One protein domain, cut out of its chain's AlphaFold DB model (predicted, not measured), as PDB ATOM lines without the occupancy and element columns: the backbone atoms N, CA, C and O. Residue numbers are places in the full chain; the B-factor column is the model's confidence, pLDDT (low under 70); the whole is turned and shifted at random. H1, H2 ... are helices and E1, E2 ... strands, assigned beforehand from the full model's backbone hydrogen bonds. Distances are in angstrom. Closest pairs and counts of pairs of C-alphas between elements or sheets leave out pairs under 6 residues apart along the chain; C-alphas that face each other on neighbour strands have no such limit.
ATOM      1  N   PHE A 100      -6.510  -9.274   9.942       97.25
ATOM      2  CA  PHE A 100      -7.870  -8.754   9.813       97.25
ATOM      3  C   PHE A 100      -7.899  -7.566   8.857       97.25
ATOM      4  O   PHE A 100      -7.101  -6.638   8.981       97.25
ATOM      5  N   GLU A 101      -8.816  -7.594   7.901       96.62
ATOM      6  CA  GLU A 101      -9.029  -6.543   6.912       96.62
ATOM      7  C   GLU A 101     -10.395  -5.903   7.149       96.62
ATOM      8  O   GLU A 101     -11.405  -6.597   7.184       96.62
ATOM      9  N   LEU A 102     -10.436  -4.582   7.298       97.25
ATOM     10  CA  LEU A 102     -11.672  -3.811   7.360       97.25
ATOM     11  C   LEU A 102     -11.902  -3.134   6.012       97.25
ATOM     12  O   LEU A 102     -11.176  -2.207   5.637       97.25
ATOM     13  N   ILE A 103     -12.941  -3.581   5.312       96.50
ATOM     14  CA  ILE A 103     -13.427  -2.959   4.083       96.50
ATOM     15  C   ILE A 103     -14.559  -2.008   4.442       96.50
ATOM     16  O   ILE A 103     -15.465  -2.364   5.195       96.50
ATOM     17  N   ARG A 104     -14.508  -0.803   3.871       93.75
ATOM     18  CA  ARG A 104     -15.555   0.210   3.982       93.75
ATOM     19  C   ARG A 104     -16.093   0.560   2.604       93.75
ATOM     20  O   ARG A 104     -15.305   0.829   1.697       93.75
ATOM     21  N   THR A 105     -17.410   0.638   2.487       93.31
ATOM     22  CA  THR A 105     -18.116   1.044   1.273       93.31
ATOM     23  C   THR A 105     -19.001   2.250   1.575       93.31
ATOM     24  O   THR A 105     -19.649   2.273   2.616       93.31
ATOM     25  N   VAL A 106     -19.016   3.250   0.694       90.06
ATOM     26  CA  VAL A 106     -19.892   4.433   0.791       90.06
ATOM     27  C   VAL A 106     -20.592   4.617  -0.543       90.06
ATOM     28  O   VAL A 106     -19.913   4.718  -1.557       90.06
ATOM     29  N   GLU A 107     -21.925   4.604  -0.583       88.38
ATOM     30  CA  GLU A 107     -22.695   4.688  -1.843       88.38
ATOM     31  C   GLU A 107     -22.194   3.724  -2.937       88.38
ATOM     32  O   GLU A 107     -22.209   4.019  -4.131       88.38
ATOM     33  N   ARG A 108     -21.770   2.520  -2.521       84.31
ATOM     34  CA  ARG A 108     -21.195   1.456  -3.374       84.31
ATOM     35  C   ARG A 108     -19.758   1.706  -3.853       84.31
ATOM     36  O   ARG A 108     -19.226   0.883  -4.598       84.31
ATOM     37  N   GLU A 109     -19.106   2.772  -3.404       90.44
ATOM     38  CA  GLU A 109     -17.679   3.003  -3.618       90.44
ATOM     39  C   GLU A 109     -16.851   2.342  -2.514       90.44
ATOM     40  O   GLU A 109     -16.994   2.647  -1.330       90.44
ATOM     41  N   ILE A 110     -15.967   1.424  -2.908       90.75
ATOM     42  CA  ILE A 110     -15.057   0.745  -1.984       90.75
ATOM     43  C   ILE A 110     -13.885   1.678  -1.673       90.75
ATOM     44  O   ILE A 110     -13.134   2.081  -2.564       90.75
ATOM     45  N   HIS A 111     -13.705   1.994  -0.395       89.50
ATOM     46  CA  HIS A 111     -12.554   2.750   0.085       89.50
ATOM     47  C   HIS A 111     -11.336   1.848   0.293       89.50
ATOM     48  O   HIS A 111     -11.444   0.626   0.377       89.50
ATOM     49  N   GLN A 112     -10.159   2.471   0.416       89.25
ATOM     50  CA  GLN A 112      -8.918   1.763   0.721       89.25
ATOM     51  C   GLN A 112      -9.084   0.883   1.979       89.25
ATOM     52  O   GLN A 112      -9.425   1.426   3.037       89.25
ATOM     53  N   PRO A 113      -8.819  -0.435   1.886       93.56
ATOM     54  CA  PRO A 113      -8.904  -1.328   3.034       93.56
ATOM     55  C   PRO A 113      -7.901  -0.971   4.130       93.56
ATOM     56  O   PRO A 113      -6.786  -0.513   3.858       93.56
ATOM     57  N   MET A 114      -8.296  -1.208   5.379       94.62
ATOM     58  CA  MET A 114      -7.422  -1.086   6.547       94.62
ATOM     59  C   MET A 114      -7.039  -2.477   7.049       94.62
ATOM     60  O   MET A 114      -7.898  -3.342   7.182       94.62
ATOM     61  N   PHE A 115      -5.759  -2.676   7.363       95.25
ATOM     62  CA  PHE A 115      -5.224  -3.960   7.819       95.25
ATOM     63  C   PHE A 115      -4.820  -3.890   9.289       95.25
ATOM     64  O   PHE A 115      -4.140  -2.953   9.714       95.25
ATOM     65  N   PHE A 116      -5.200  -4.912  10.047       95.12
ATOM     66  CA  PHE A 116      -4.993  -5.010  11.484       95.12
ATOM     67  C   PHE A 116      -4.375  -6.353  11.859       95.12
ATOM     68  O   PHE A 116      -4.585  -7.376  11.202       95.12
ATOM     69  N   LYS A 117      -3.608  -6.345  12.951       94.50
ATOM     70  CA  LYS A 117      -2.962  -7.549  13.484       94.50
ATOM     71  C   LYS A 117      -3.915  -8.370  14.343       94.50
ATOM     72  O   LYS A 117      -3.741  -9.576  14.464       94.50
ATOM     73  N   THR A 118      -4.894  -7.716  14.963       96.44
ATOM     74  CA  THR A 118      -5.818  -8.347  15.910       96.44
ATOM     75  C   THR A 118      -7.271  -8.057  15.549       96.44
ATOM     76  O   THR A 118      -7.596  -6.971  15.062       96.44
ATOM     77  N   ARG A 119      -8.159  -9.011  15.863       96.12
ATOM     78  CA  ARG A 119      -9.616  -8.869  15.695       96.12
ATOM     79  C   ARG A 119     -10.118  -7.611  16.399       96.12
ATOM     80  O   ARG A 119     -10.828  -6.796  15.820       96.12
ATOM     81  N   LYS A 120      -9.646  -7.416  17.634       95.12
ATOM     82  CA  LYS A 120     -10.030  -6.295  18.488       95.12
ATOM     83  C   LYS A 120      -9.691  -4.930  17.879       95.12
ATOM     84  O   LYS A 120     -10.497  -4.017  18.012       95.12
ATOM     85  N   GLU A 121      -8.540  -4.778  17.223       95.25
ATOM     86  CA  GLU A 121      -8.187  -3.522  16.542       95.25
ATOM     87  C   GLU A 121      -9.109  -3.239  15.349       95.25
ATOM     88  O   GLU A 121      -9.558  -2.105  15.192       95.25
ATOM     89  N   ALA A 122      -9.420  -4.260  14.541       96.56
ATOM     90  CA  ALA A 122     -10.324  -4.123  13.399       96.56
ATOM     91  C   ALA A 122     -11.746  -3.750  13.840       96.56
ATOM     92  O   ALA A 122     -12.345  -2.818  13.307       96.56
ATOM     93  N   GLU A 123     -12.255  -4.428  14.865       95.75
ATOM     94  CA  GLU A 123     -13.538  -4.124  15.497       95.75
ATOM     95  C   GLU A 123     -13.550  -2.731  16.142       95.75
ATOM     96  O   GLU A 123     -14.505  -1.985  15.956       95.75
ATOM     97  N   ASP A 124     -12.500  -2.344  16.884       94.38
ATOM     98  CA  ASP A 124     -12.419  -1.012  17.502       94.38
ATOM     99  C   ASP A 124     -12.456   0.084  16.417       94.38
ATOM    100  O   ASP A 124     -13.150   1.088  16.576       94.38
ATOM    101  N   ALA A 125     -11.774  -0.127  15.286       94.88
ATOM    102  CA  ALA A 125     -11.847   0.776  14.142       94.88
ATOM    103  C   ALA A 125     -13.253   0.810  13.520       94.88
ATOM    104  O   ALA A 125     -13.787   1.895  13.296       94.88
ATOM    105  N   MET A 126     -13.873  -0.348  13.277       96.00
ATOM    106  CA  MET A 126     -15.220  -0.439  12.704       96.00
ATOM    107  C   MET A 126     -16.263   0.246  13.592       96.00
ATOM    108  O   MET A 126     -16.994   1.110  13.118       96.00
ATOM    109  N   PHE A 127     -16.296  -0.077  14.887       94.69
ATOM    110  CA  PHE A 127     -17.254   0.495  15.834       94.69
ATOM    111  C   PHE A 127     -17.080   1.996  16.007       94.69
ATOM    112  O   PHE A 127     -18.068   2.721  16.102       94.69
ATOM    113  N   LEU A 128     -15.840   2.488  16.012       92.94
ATOM    114  CA  LEU A 128     -15.588   3.922  16.061       92.94
ATOM    115  C   LEU A 128     -16.142   4.632  14.819       92.94
ATOM    116  O   LEU A 128     -16.798   5.663  14.952       92.94
ATOM    117  N   GLN A 129     -15.913   4.079  13.624       91.88
ATOM    118  CA  GLN A 129     -16.433   4.650  12.377       91.88
ATOM    119  C   GLN A 129     -17.962   4.584  12.309       91.88
ATOM    120  O   GLN A 129     -18.590   5.579  11.954       91.88
ATOM    121  N   PHE A 130     -18.549   3.461  12.730       92.12
ATOM    122  CA  PHE A 130     -19.994   3.295  12.868       92.12
ATOM    123  C   PHE A 130     -20.593   4.355  13.798       92.12
ATOM    124  O   PHE A 130     -21.471   5.098  13.375       92.12
ATOM    125  N   MET A 131     -20.080   4.500  15.028       88.88
ATOM    126  CA  MET A 131     -20.593   5.487  15.990       88.88
ATOM    127  C   MET A 131     -20.511   6.914  15.443       88.88
ATOM    128  O   MET A 131     -21.472   7.669  15.553       88.88
ATOM    129  N   ARG A 132     -19.382   7.279  14.824       88.31
ATOM    130  CA  ARG A 132     -19.182   8.610  14.233       88.31
ATOM    131  C   ARG A 132     -20.198   8.918  13.137       88.31
ATOM    132  O   ARG A 132     -20.632  10.062  13.020       88.31
ATOM    133  N   MET A 133     -20.575   7.915  12.345       86.31
ATOM    134  CA  MET A 133     -21.502   8.103  11.230       86.31
ATOM    135  C   MET A 133     -22.967   7.972  11.620       86.31
ATOM    136  O   MET A 133     -23.778   8.758  11.136       86.31
ATOM    137  N   ALA A 134     -23.291   7.076  12.550       82.38
ATOM    138  CA  ALA A 134     -24.627   6.954  13.125       82.38
ATOM    139  C   ALA A 134     -25.045   8.223  13.889       82.38
ATOM    140  O   ALA A 134     -26.218   8.580  13.910       82.38
ATOM    141  N   GLU A 135     -24.090   8.945  14.482       76.12
ATOM    142  CA  GLU A 135     -24.341  10.230  15.149       76.12
ATOM    143  C   GLU A 135     -24.356  11.438  14.208       76.12
ATOM    144  O   GLU A 135     -24.442  12.571  14.680       76.12
ATOM    145  N   LEU A 136     -24.286  11.210  12.891       63.69
ATOM    146  CA  LEU A 136     -24.313  12.257  11.870       63.69
ATOM    147  C   LEU A 136     -23.234  13.328  12.086       63.69
ATOM    148  O   LEU A 136     -23.503  14.515  11.905       63.69
ATOM    149  N   LEU A 137     -22.004  12.948  12.466       58.94
ATOM    150  CA  LEU A 137     -20.920  13.930  12.490       58.94
ATOM    151  C   LEU A 137     -20.772  14.559  11.094       58.94
ATOM    152  O   LEU A 137     -20.464  13.873  10.120       58.94
ATOM    153  N   ASP A 138     -20.975  15.878  11.035       54.56
ATOM    154  CA  ASP A 138     -21.009  16.721   9.827       54.56
ATOM    155  C   ASP A 138     -19.691  16.749   9.031       54.56
ATOM    156  O   ASP A 138     -19.612  17.375   7.973       54.56
ATOM    157  N   ASN A 139     -18.633  16.089   9.519       63.84
ATOM    158  CA  ASN A 139     -17.324  16.094   8.879       63.84
ATOM    159  C   ASN A 139     -16.730  14.684   8.677       63.84
ATOM    160  O   ASN A 139     -15.927  14.219   9.494       63.84
ATOM    161  N   PRO A 140     -17.020  14.029   7.535       64.62
ATOM    162  CA  PRO A 140     -16.418  12.751   7.148       64.62
ATOM    163  C   PRO A 140     -14.879  12.751   7.121       64.62
ATOM    164  O   PRO A 140     -14.270  11.682   7.157       64.62
ATOM    165  N   SER A 141     -14.217  13.921   7.089       66.56
ATOM    166  CA  SER A 141     -12.749  13.991   7.110       66.56
ATOM    167  C   SER A 141     -12.133  13.503   8.425       66.56
ATOM    168  O   SER A 141     -10.953  13.159   8.456       66.56
ATOM    169  N   GLU A 142     -12.912  13.452   9.509       75.00
ATOM    170  CA  GLU A 142     -12.452  13.024  10.838       75.00
ATOM    171  C   GLU A 142     -12.762  11.555  11.150       75.00
ATOM    172  O   GLU A 142     -12.447  11.072  12.235       75.00
ATOM    173  N   ILE A 143     -13.305  10.793  10.196       80.75
ATOM    174  CA  ILE A 143     -13.663   9.384  10.417       80.75
ATOM    175  C   ILE A 143     -12.477   8.530  10.895       80.75
ATOM    176  O   ILE A 143     -12.648   7.620  11.705       80.75
ATOM    177  N   ASN A 144     -11.263   8.887  10.470       81.94
ATOM    178  CA  ASN A 144     -10.010   8.228  10.845       81.94
ATOM    179  C   ASN A 144      -9.241   8.966  11.960       81.94
ATOM    180  O   ASN A 144      -8.081   8.645  12.220       81.94
ATOM    181  N   ALA A 145      -9.837   9.975  12.603       85.56
ATOM    182  CA  ALA A 145      -9.192  10.716  13.680       85.56
ATOM    183  C   ALA A 145      -8.921   9.806  14.896       85.56
ATOM    184  O   ALA A 145      -9.688   8.862  15.133       85.56
ATOM    185  N   PRO A 146      -7.877  10.085  15.700       87.38
ATOM    186  CA  PRO A 146      -7.618   9.345  16.929       87.38
ATOM    187  C   PRO A 146      -8.848   9.293  17.840       87.38
ATOM    188  O   PRO A 146      -9.581  10.271  17.968       87.38
ATOM    189  N   MET A 147      -9.068   8.143  18.473       89.06
ATOM    190  CA  MET A 147     -10.174   7.942  19.408       89.06
ATOM    191  C   MET A 147      -9.966   8.760  20.689       89.06
ATOM    192  O   MET A 147      -8.907   8.692  21.318       89.06
ATOM    193  N   SER A 148     -10.991   9.497  21.101       90.62
ATOM    194  CA  SER A 148     -11.043  10.207  22.377       90.62
ATOM    195  C   SER A 148     -11.359   9.270  23.550       90.62
ATOM    196  O   SER A 148     -11.916   8.183  23.388       90.62
ATOM    197  N   ASN A 149     -11.063   9.716  24.776       91.56
ATOM    198  CA  ASN A 149     -11.395   8.960  25.991       91.56
ATOM    199  C   ASN A 149     -12.905   8.709  26.149       91.56
ATOM    200  O   ASN A 149     -13.294   7.731  26.782       91.56
ATOM    201  N   GLU A 150     -13.756   9.594  25.625       90.94
ATOM    202  CA  GLU A 150     -15.208   9.437  25.727       90.94
ATOM    203  C   GLU A 150     -15.732   8.429  24.700       90.94
ATOM    204  O   GLU A 150     -16.481   7.522  25.062       90.94
ATOM    205  N   GLU A 151     -15.247   8.497  23.455       91.31
ATOM    206  CA  GLU A 151     -15.509   7.466  22.441       91.31
ATOM    207  C   GLU A 151     -15.041   6.088  22.921       91.31
ATOM    208  O   GLU A 151     -15.759   5.108  22.751       91.31
ATOM    209  N   GLN A 152     -13.899   6.011  23.613       91.50
ATOM    210  CA  GLN A 152     -13.409   4.751  24.171       91.50
ATOM    211  C   GLN A 152     -14.394   4.127  25.173       91.50
ATOM    212  O   GLN A 152     -14.625   2.919  25.133       91.50
ATOM    213  N   LYS A 153     -14.999   4.920  26.069       93.19
ATOM    214  CA  LYS A 153     -16.001   4.408  27.024       93.19
ATOM    215  C   LYS A 153     -17.263   3.931  26.315       93.19
ATOM    216  O   LYS A 153     -17.825   2.902  26.685       93.19
ATOM    217  N   ARG A 154     -17.704   4.674  25.300       92.19
ATOM    218  CA  ARG A 154     -18.886   4.329  24.504       92.19
ATOM    219  C   ARG A 154     -18.677   3.042  23.717       92.19
ATOM    220  O   ARG A 154     -19.550   2.185  23.731       92.19
ATOM    221  N   LEU A 155     -17.487   2.860  23.152       92.62
ATOM    222  CA  LEU A 155     -17.096   1.636  22.459       92.62
ATOM    223  C   LEU A 155     -17.153   0.419  23.395       92.62
ATOM    224  O   LEU A 155     -17.682  -0.625  23.022       92.62
ATOM    225  N   VAL A 156     -16.673   0.554  24.639       92.75
ATOM    226  CA  VAL A 156     -16.776  -0.515  25.650       92.75
ATOM    227  C   VAL A 156     -18.236  -0.895  25.921       92.75
ATOM    228  O   VAL A 156     -18.536  -2.082  26.018       92.75
ATOM    229  N   LYS A 157     -19.142   0.088  26.003       93.50
ATOM    230  CA  LYS A 157     -20.581  -0.151  26.192       93.50
ATOM    231  C   LYS A 157     -21.204  -0.856  24.986       93.50
ATOM    232  O   LYS A 157     -21.846  -1.882  25.165       93.50
ATOM    233  N   LEU A 158     -20.943  -0.361  23.775       92.94
ATOM    234  CA  LEU A 158     -21.451  -0.949  22.533       92.94
ATOM    235  C   LEU A 158     -21.012  -2.412  22.374       92.94
ATOM    236  O   LEU A 158     -21.819  -3.275  22.058       92.94
ATOM    237  N   ARG A 159     -19.745  -2.716  22.668       92.06
ATOM    238  CA  ARG A 159     -19.237  -4.097  22.654       92.06
ATOM    239  C   ARG A 159     -19.965  -5.010  23.631       92.06
ATOM    240  O   ARG A 159     -20.150  -6.182  23.327       92.06
ATOM    241  N   GLN A 160     -20.304  -4.506  24.816       92.88
ATOM    242  CA  GLN A 160     -21.054  -5.287  25.792       92.88
ATOM    243  C   GLN A 160     -22.465  -5.583  25.280       92.88
ATOM    244  O   GLN A 160     -22.911  -6.714  25.409       92.88
ATOM    245  N   GLU A 161     -23.114  -4.604  24.648       93.50
ATOM    246  CA  GLU A 161     -24.439  -4.780  24.045       93.50
ATOM    247  C   GLU A 161     -24.394  -5.822  22.913       93.50
ATOM    248  O   GLU A 161     -25.112  -6.811  22.983       93.50
ATOM    249  N   ILE A 162     -23.462  -5.701  21.958       93.62
ATOM    250  CA  ILE A 162     -23.288  -6.683  20.867       93.62
ATOM    251  C   ILE A 162     -23.029  -8.095  21.409       93.62
ATOM    252  O   ILE A 162     -23.536  -9.063  20.866       93.62
ATOM    253  N   ARG A 163     -22.272  -8.246  22.500       89.56
ATOM    254  CA  ARG A 163     -22.038  -9.567  23.114       89.56
ATOM    255  C   ARG A 163     -23.277 -10.170  23.771       89.56
ATOM    256  O   ARG A 163     -23.311 -11.378  23.979       89.56
ATOM    257  N   GLU A 164     -24.230  -9.344  24.185       92.31
ATOM    258  CA  GLU A 164     -25.458  -9.784  24.850       92.31
ATOM    259  C   GLU A 164     -26.582 -10.085  23.851       92.31
ATOM    260  O   GLU A 164     -27.429 -10.930  24.144       92.31
ATOM    261  N   SER A 165     -26.590  -9.419  22.692       91.31
ATOM    262  CA  SER A 165     -27.650  -9.528  21.683       91.31
ATOM    263  C   SER A 165     -27.187  -9.979  20.295       91.31
ATOM    264  O   SER A 165     -28.002  -9.968  19.381       91.31
ATOM    265  N   ASP A 166     -25.916 -10.360  20.124       90.38
ATOM    266  CA  ASP A 166     -25.208 -10.674  18.862       90.38
ATOM    267  C   ASP A 166     -25.095  -9.502  17.862       90.38
ATOM    268  O   ASP A 166     -24.144  -9.411  17.076       90.38
ATOM    269  N   GLU A 167     -26.028  -8.558  17.923       92.81
ATOM    270  CA  GLU A 167     -26.103  -7.362  17.099       92.81
ATOM    271  C   GLU A 167     -26.652  -6.170  17.891       92.81
ATOM    272  O   GLU A 167     -27.358  -6.315  18.889       92.81
ATOM    273  N   PHE A 168     -26.318  -4.967  17.439       92.50
ATOM    274  CA  PHE A 168     -26.856  -3.704  17.924       92.50
ATOM    275  C   PHE A 168     -27.519  -2.975  16.761       92.50
ATOM    276  O   PHE A 168     -26.879  -2.769  15.731       92.50
ATOM    277  N   GLU A 169     -28.762  -2.532  16.936       91.31
ATOM    278  CA  GLU A 169     -29.527  -1.831  15.903       91.31
ATOM    279  C   GLU A 169     -30.086  -0.492  16.395       91.31
ATOM    280  O   GLU A 169     -30.395  -0.282  17.570       91.31
ATOM    281  N   THR A 170     -30.246   0.422  15.447       86.75
ATOM    282  CA  THR A 170     -30.896   1.727  15.569       86.75
ATOM    283  C   THR A 170     -31.849   1.910  14.387       86.75
ATOM    284  O   THR A 170     -31.862   1.100  13.465       86.75
ATOM    285  N   GLU A 171     -32.622   2.997  14.366       85.50
ATOM    286  CA  GLU A 171     -33.521   3.299  13.242       85.50
ATOM    287  C   GLU A 171     -32.785   3.383  11.890       85.50
ATOM    288  O   GLU A 171     -33.319   2.953  10.871       85.50
ATOM    289  N   ASN A 172     -31.542   3.878  11.895       86.75
ATOM    290  CA  ASN A 172     -30.779   4.198  10.685       86.75
ATOM    291  C   ASN A 172     -29.451   3.435  10.577       86.75
ATOM    292  O   ASN A 172     -28.590   3.815   9.794       86.75
ATOM    293  N   GLY A 173     -29.230   2.379  11.355       91.62
ATOM    294  CA  GLY A 173     -27.938   1.696  11.356       91.62
ATOM    295  C   GLY A 173     -27.905   0.481  12.258       91.62
ATOM    296  O   GLY A 173     -28.679   0.404  13.210       91.62
ATOM    297  N   GLY A 174     -26.961  -0.419  12.017       94.06
ATOM    298  CA  GLY A 174     -26.720  -1.569  12.875       94.06
ATOM    299  C   GLY A 174     -25.276  -2.050  12.814       94.06
ATOM    300  O   GLY A 174     -24.529  -1.706  11.899       94.06
ATOM    301  N   CYS A 175     -24.854  -2.830  13.805       95.56
ATOM    302  CA  CYS A 175     -23.525  -3.432  13.837       95.56
ATOM    303  C   CYS A 175     -23.481  -4.744  14.627       95.56
ATOM    304  O   CYS A 175     -24.223  -4.943  15.583       95.56
ATOM    305  N   SER A 176     -22.568  -5.622  14.229       96.12
ATOM    306  CA  SER A 176     -22.192  -6.866  14.901       96.12
ATOM    307  C   SER A 176     -20.664  -6.950  14.991       96.12
ATOM    308  O   SER A 176     -19.957  -6.022  14.601       96.12
ATOM    309  N   GLU A 177     -20.112  -8.064  15.474       93.56
ATOM    310  CA  GLU A 177     -18.655  -8.234  15.592       93.56
ATOM    311  C   GLU A 177     -17.897  -8.149  14.255       93.56
ATOM    312  O   GLU A 177     -16.708  -7.840  14.241       93.56
ATOM    313  N   THR A 178     -18.555  -8.404  13.119       95.50
ATOM    314  CA  THR A 178     -17.875  -8.502  11.810       95.50
ATOM    315  C   THR A 178     -18.400  -7.546  10.750       95.50
ATOM    316  O   THR A 178     -17.815  -7.458   9.669       95.50
ATOM    317  N   MET A 179     -19.480  -6.819  11.026       97.06
ATOM    318  CA  MET A 179     -20.058  -5.875  10.075       97.06
ATOM    319  C   MET A 179     -20.752  -4.713  10.770       97.06
ATOM    320  O   MET A 179     -21.196  -4.825  11.909       97.06
ATOM    321  N   ALA A 180     -20.873  -3.603  10.058       96.69
ATOM    322  CA  ALA A 180     -21.694  -2.474  10.464       96.69
ATOM    323  C   ALA A 180     -22.288  -1.799   9.230       96.69
ATOM    324  O   ALA A 180     -21.716  -1.884   8.145       96.69
ATOM    325  N   TRP A 181     -23.403  -1.106   9.403       95.19
ATOM    326  CA  TRP A 181     -24.026  -0.310   8.359       95.19
ATOM    327  C   TRP A 181     -24.712   0.921   8.952       95.19
ATOM    328  O   TRP A 181     -25.179   0.898  10.093       95.19
ATOM    329  N   VAL A 182     -24.761   2.006   8.182       92.81
ATOM    330  CA  VAL A 182     -25.524   3.223   8.493       92.81
ATOM    331  C   VAL A 182     -26.199   3.698   7.209       92.81
ATOM    332  O   VAL A 182     -25.523   3.962   6.216       92.81
ATOM    333  N   ASN A 183     -27.520   3.825   7.242       90.00
ATOM    334  CA  ASN A 183     -28.323   4.426   6.184       90.00
ATOM    335  C   ASN A 183     -28.502   5.922   6.450       90.00
ATOM    336  O   ASN A 183     -28.580   6.339   7.604       90.00
ATOM    337  N   ASP A 184     -28.617   6.711   5.380       79.50
ATOM    338  CA  ASP A 184     -28.873   8.160   5.458       79.50
ATOM    339  C   ASP A 184     -27.906   8.893   6.417       79.50
ATOM    340  O   ASP A 184     -28.280   9.796   7.169       79.50
ATOM    341  N   ALA A 185     -26.632   8.476   6.422       73.25
ATOM    342  CA  ALA A 185     -25.579   9.143   7.180       73.25
ATOM    343  C   ALA A 185     -25.345  10.568   6.640       73.25
ATOM    344  O   ALA A 185     -25.863  10.932   5.582       73.25
ATOM    345  N   SER A 186     -24.513  11.374   7.316       62.91
ATOM    346  CA  SER A 186     -24.212  12.756   6.888       62.91
ATOM    347  C   SER A 186     -23.956  12.853   5.371       62.91
ATOM    348  O   SER A 186     -23.103  12.154   4.812       62.91
ATOM    349  N   GLY A 187     -24.752  13.690   4.695       66.06
ATOM    350  CA  GLY A 187     -24.755  13.832   3.235       66.06
ATOM    351  C   GLY A 187     -25.734  12.928   2.470       66.06
ATOM    352  O   GLY A 187     -25.732  12.986   1.243       66.06
ATOM    353  N   GLY A 188     -26.569  12.138   3.153       75.75
ATOM    354  CA  GLY A 188     -27.553  11.231   2.546       75.75
ATOM    355  C   GLY A 188     -26.964   9.911   2.043       75.75
ATOM    356  O   GLY A 188     -27.562   9.262   1.188       75.75
ATOM    357  N   ASN A 189     -25.772   9.551   2.527       83.94
ATOM    358  CA  ASN A 189     -25.010   8.405   2.038       83.94
ATOM    359  C   ASN A 189     -25.270   7.145   2.872       83.94
ATOM    360  O   ASN A 189     -25.394   7.214   4.096       83.94
ATOM    361  N   ASN A 190     -25.224   5.987   2.224       90.56
ATOM    362  CA  ASN A 190     -25.208   4.674   2.858       90.56
ATOM    363  C   ASN A 190     -23.768   4.203   3.056       90.56
ATOM    364  O   ASN A 190     -22.957   4.258   2.125       90.56
ATOM    365  N   TRP A 191     -23.462   3.753   4.268       92.81
ATOM    366  CA  TRP A 191     -22.142   3.290   4.674       92.81
ATOM    367  C   TRP A 191     -22.212   1.843   5.126       92.81
ATOM    368  O   TRP A 191     -23.056   1.499   5.947       92.81
ATOM    369  N   ASP A 192     -21.263   1.036   4.668       95.31
ATOM    370  CA  ASP A 192     -21.120  -0.364   5.049       95.31
ATOM    371  C   ASP A 192     -19.678  -0.655   5.458       95.31
ATOM    372  O   ASP A 192     -18.723  -0.214   4.811       95.31
ATOM    373  N   TRP A 193     -19.514  -1.463   6.496       96.69
ATOM    374  CA  TRP A 193     -18.237  -1.986   6.950       96.69
ATOM    375  C   TRP A 193     -18.300  -3.497   7.062       96.69
ATOM    376  O   TRP A 193     -19.292  -4.057   7.528       96.69
ATOM    377  N   LYS A 194     -17.208  -4.160   6.683       97.81
ATOM    378  CA  LYS A 194     -17.054  -5.600   6.863       97.81
ATOM    379  C   LYS A 194     -15.621  -5.958   7.220       97.81
ATOM    380  O   LYS A 194     -14.684  -5.510   6.558       97.81
ATOM    381  N   ILE A 195     -15.475  -6.780   8.254       98.12
ATOM    382  CA  ILE A 195     -14.209  -7.363   8.677       98.12
ATOM    383  C   ILE A 195     -14.056  -8.728   8.012       98.12
ATOM    384  O   ILE A 195     -14.946  -9.577   8.082       98.12
ATOM    385  N   PHE A 196     -12.907  -8.940   7.386       96.94
ATOM    386  CA  PHE A 196     -12.478 -10.217   6.842       96.94
ATOM    387  C   PHE A 196     -11.270 -10.722   7.615       96.94
ATOM    388  O   PHE A 196     -10.388  -9.957   8.003       96.94
ATOM    389  N   GLU A 197     -11.223 -12.031   7.813       95.69
ATOM    390  CA  GLU A 197     -10.070 -12.722   8.373       95.69
ATOM    391  C   GLU A 197      -9.261 -13.319   7.229       95.69
ATOM    392  O   GLU A 197      -9.832 -13.910   6.309       95.69
ATOM    393  N   TYR A 198      -7.937 -13.210   7.294       93.44
ATOM    394  CA  TYR A 198      -7.063 -13.816   6.297       93.44
ATOM    395  C   TYR A 198      -5.854 -14.503   6.941       93.44
ATOM    396  O   TYR A 198      -5.338 -14.045   7.968       93.44
TER     397      TYR A 198
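Overview. This is residues 100 to 198 of the 206 residues of an uncharacterized protein of Agathobaculum butyriciproducens (UniProt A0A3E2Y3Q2). A twisted wall of six antiparallel strands has helix H1 packed over one face, the other face bare. H2 crosses H1 about perpendicularly, and its residues 158 to 165 pack on E3 and E4 at one edge of the wall. The printed part has 99 residues, with two named helices and six named strands in the order E1 E2 H1 H2 E3 E4 E5 E6; the sheet runs E2 E1 E6 E5 E4 E3. The class is mixed, and the whole is compact, with a radius of gyration of the C-alphas of 12.5 A and spans of 30 by 28 by 25 A.

Arrangement. E1, residues 100 to 106, and edge strand E2, residues 114 to 116, form a hairpin, with N 102 and O 114 within hydrogen-bond range at 2.8 A. H1, residues 119 to 134, is on the twisted sheet; its closest C-alphas to E5, residues 179 to 185, are those of Met 133 and Ala 185, 5.8 A apart. H2, residues 149 to 165, touches H1 about perpendicular, at 77 degrees, with residues 151 to 155 alone; the closest C-alphas are those of Phe 127 and Leu 155, 6.7 A apart. Edge strand E3, residues 167 to 170, E4, residues 173 to 176, E5 and E6, residues 189 to 198, form a meander, each the antiparallel neighbour of the one before, with N 170 and O 173 at 2.7 A, N 176 and O 179 at 2.8 A, and N 182 and O 191 at 2.9 A. E6 is also antiparallel to E1, with N 103 and O 194 at 2.9 A. Every O i to N i+4 pair in H1 and H2 is within hydrogen-bond range.

Along the chain. E1 begins at C-alpha 100, (-7.870, -8.754, 9.813), and spans 20.0 A. H1 spans 22.0 A, and H2, 25.0 A, begins at (-11.395, 8.960, 25.991). E6 spans 28.9 A and ends at C-alpha 198, (-7.063, -13.816, 6.297).

Size, cuts and confidence. The farthest C-alphas, of Asp 138 and Tyr 198, are 33.8 A apart. The printed part has no cut, and the link H1 to H2, 14 residues, is long. The pLDDT is under 70 at residues 136 to 141 and 186 to 187.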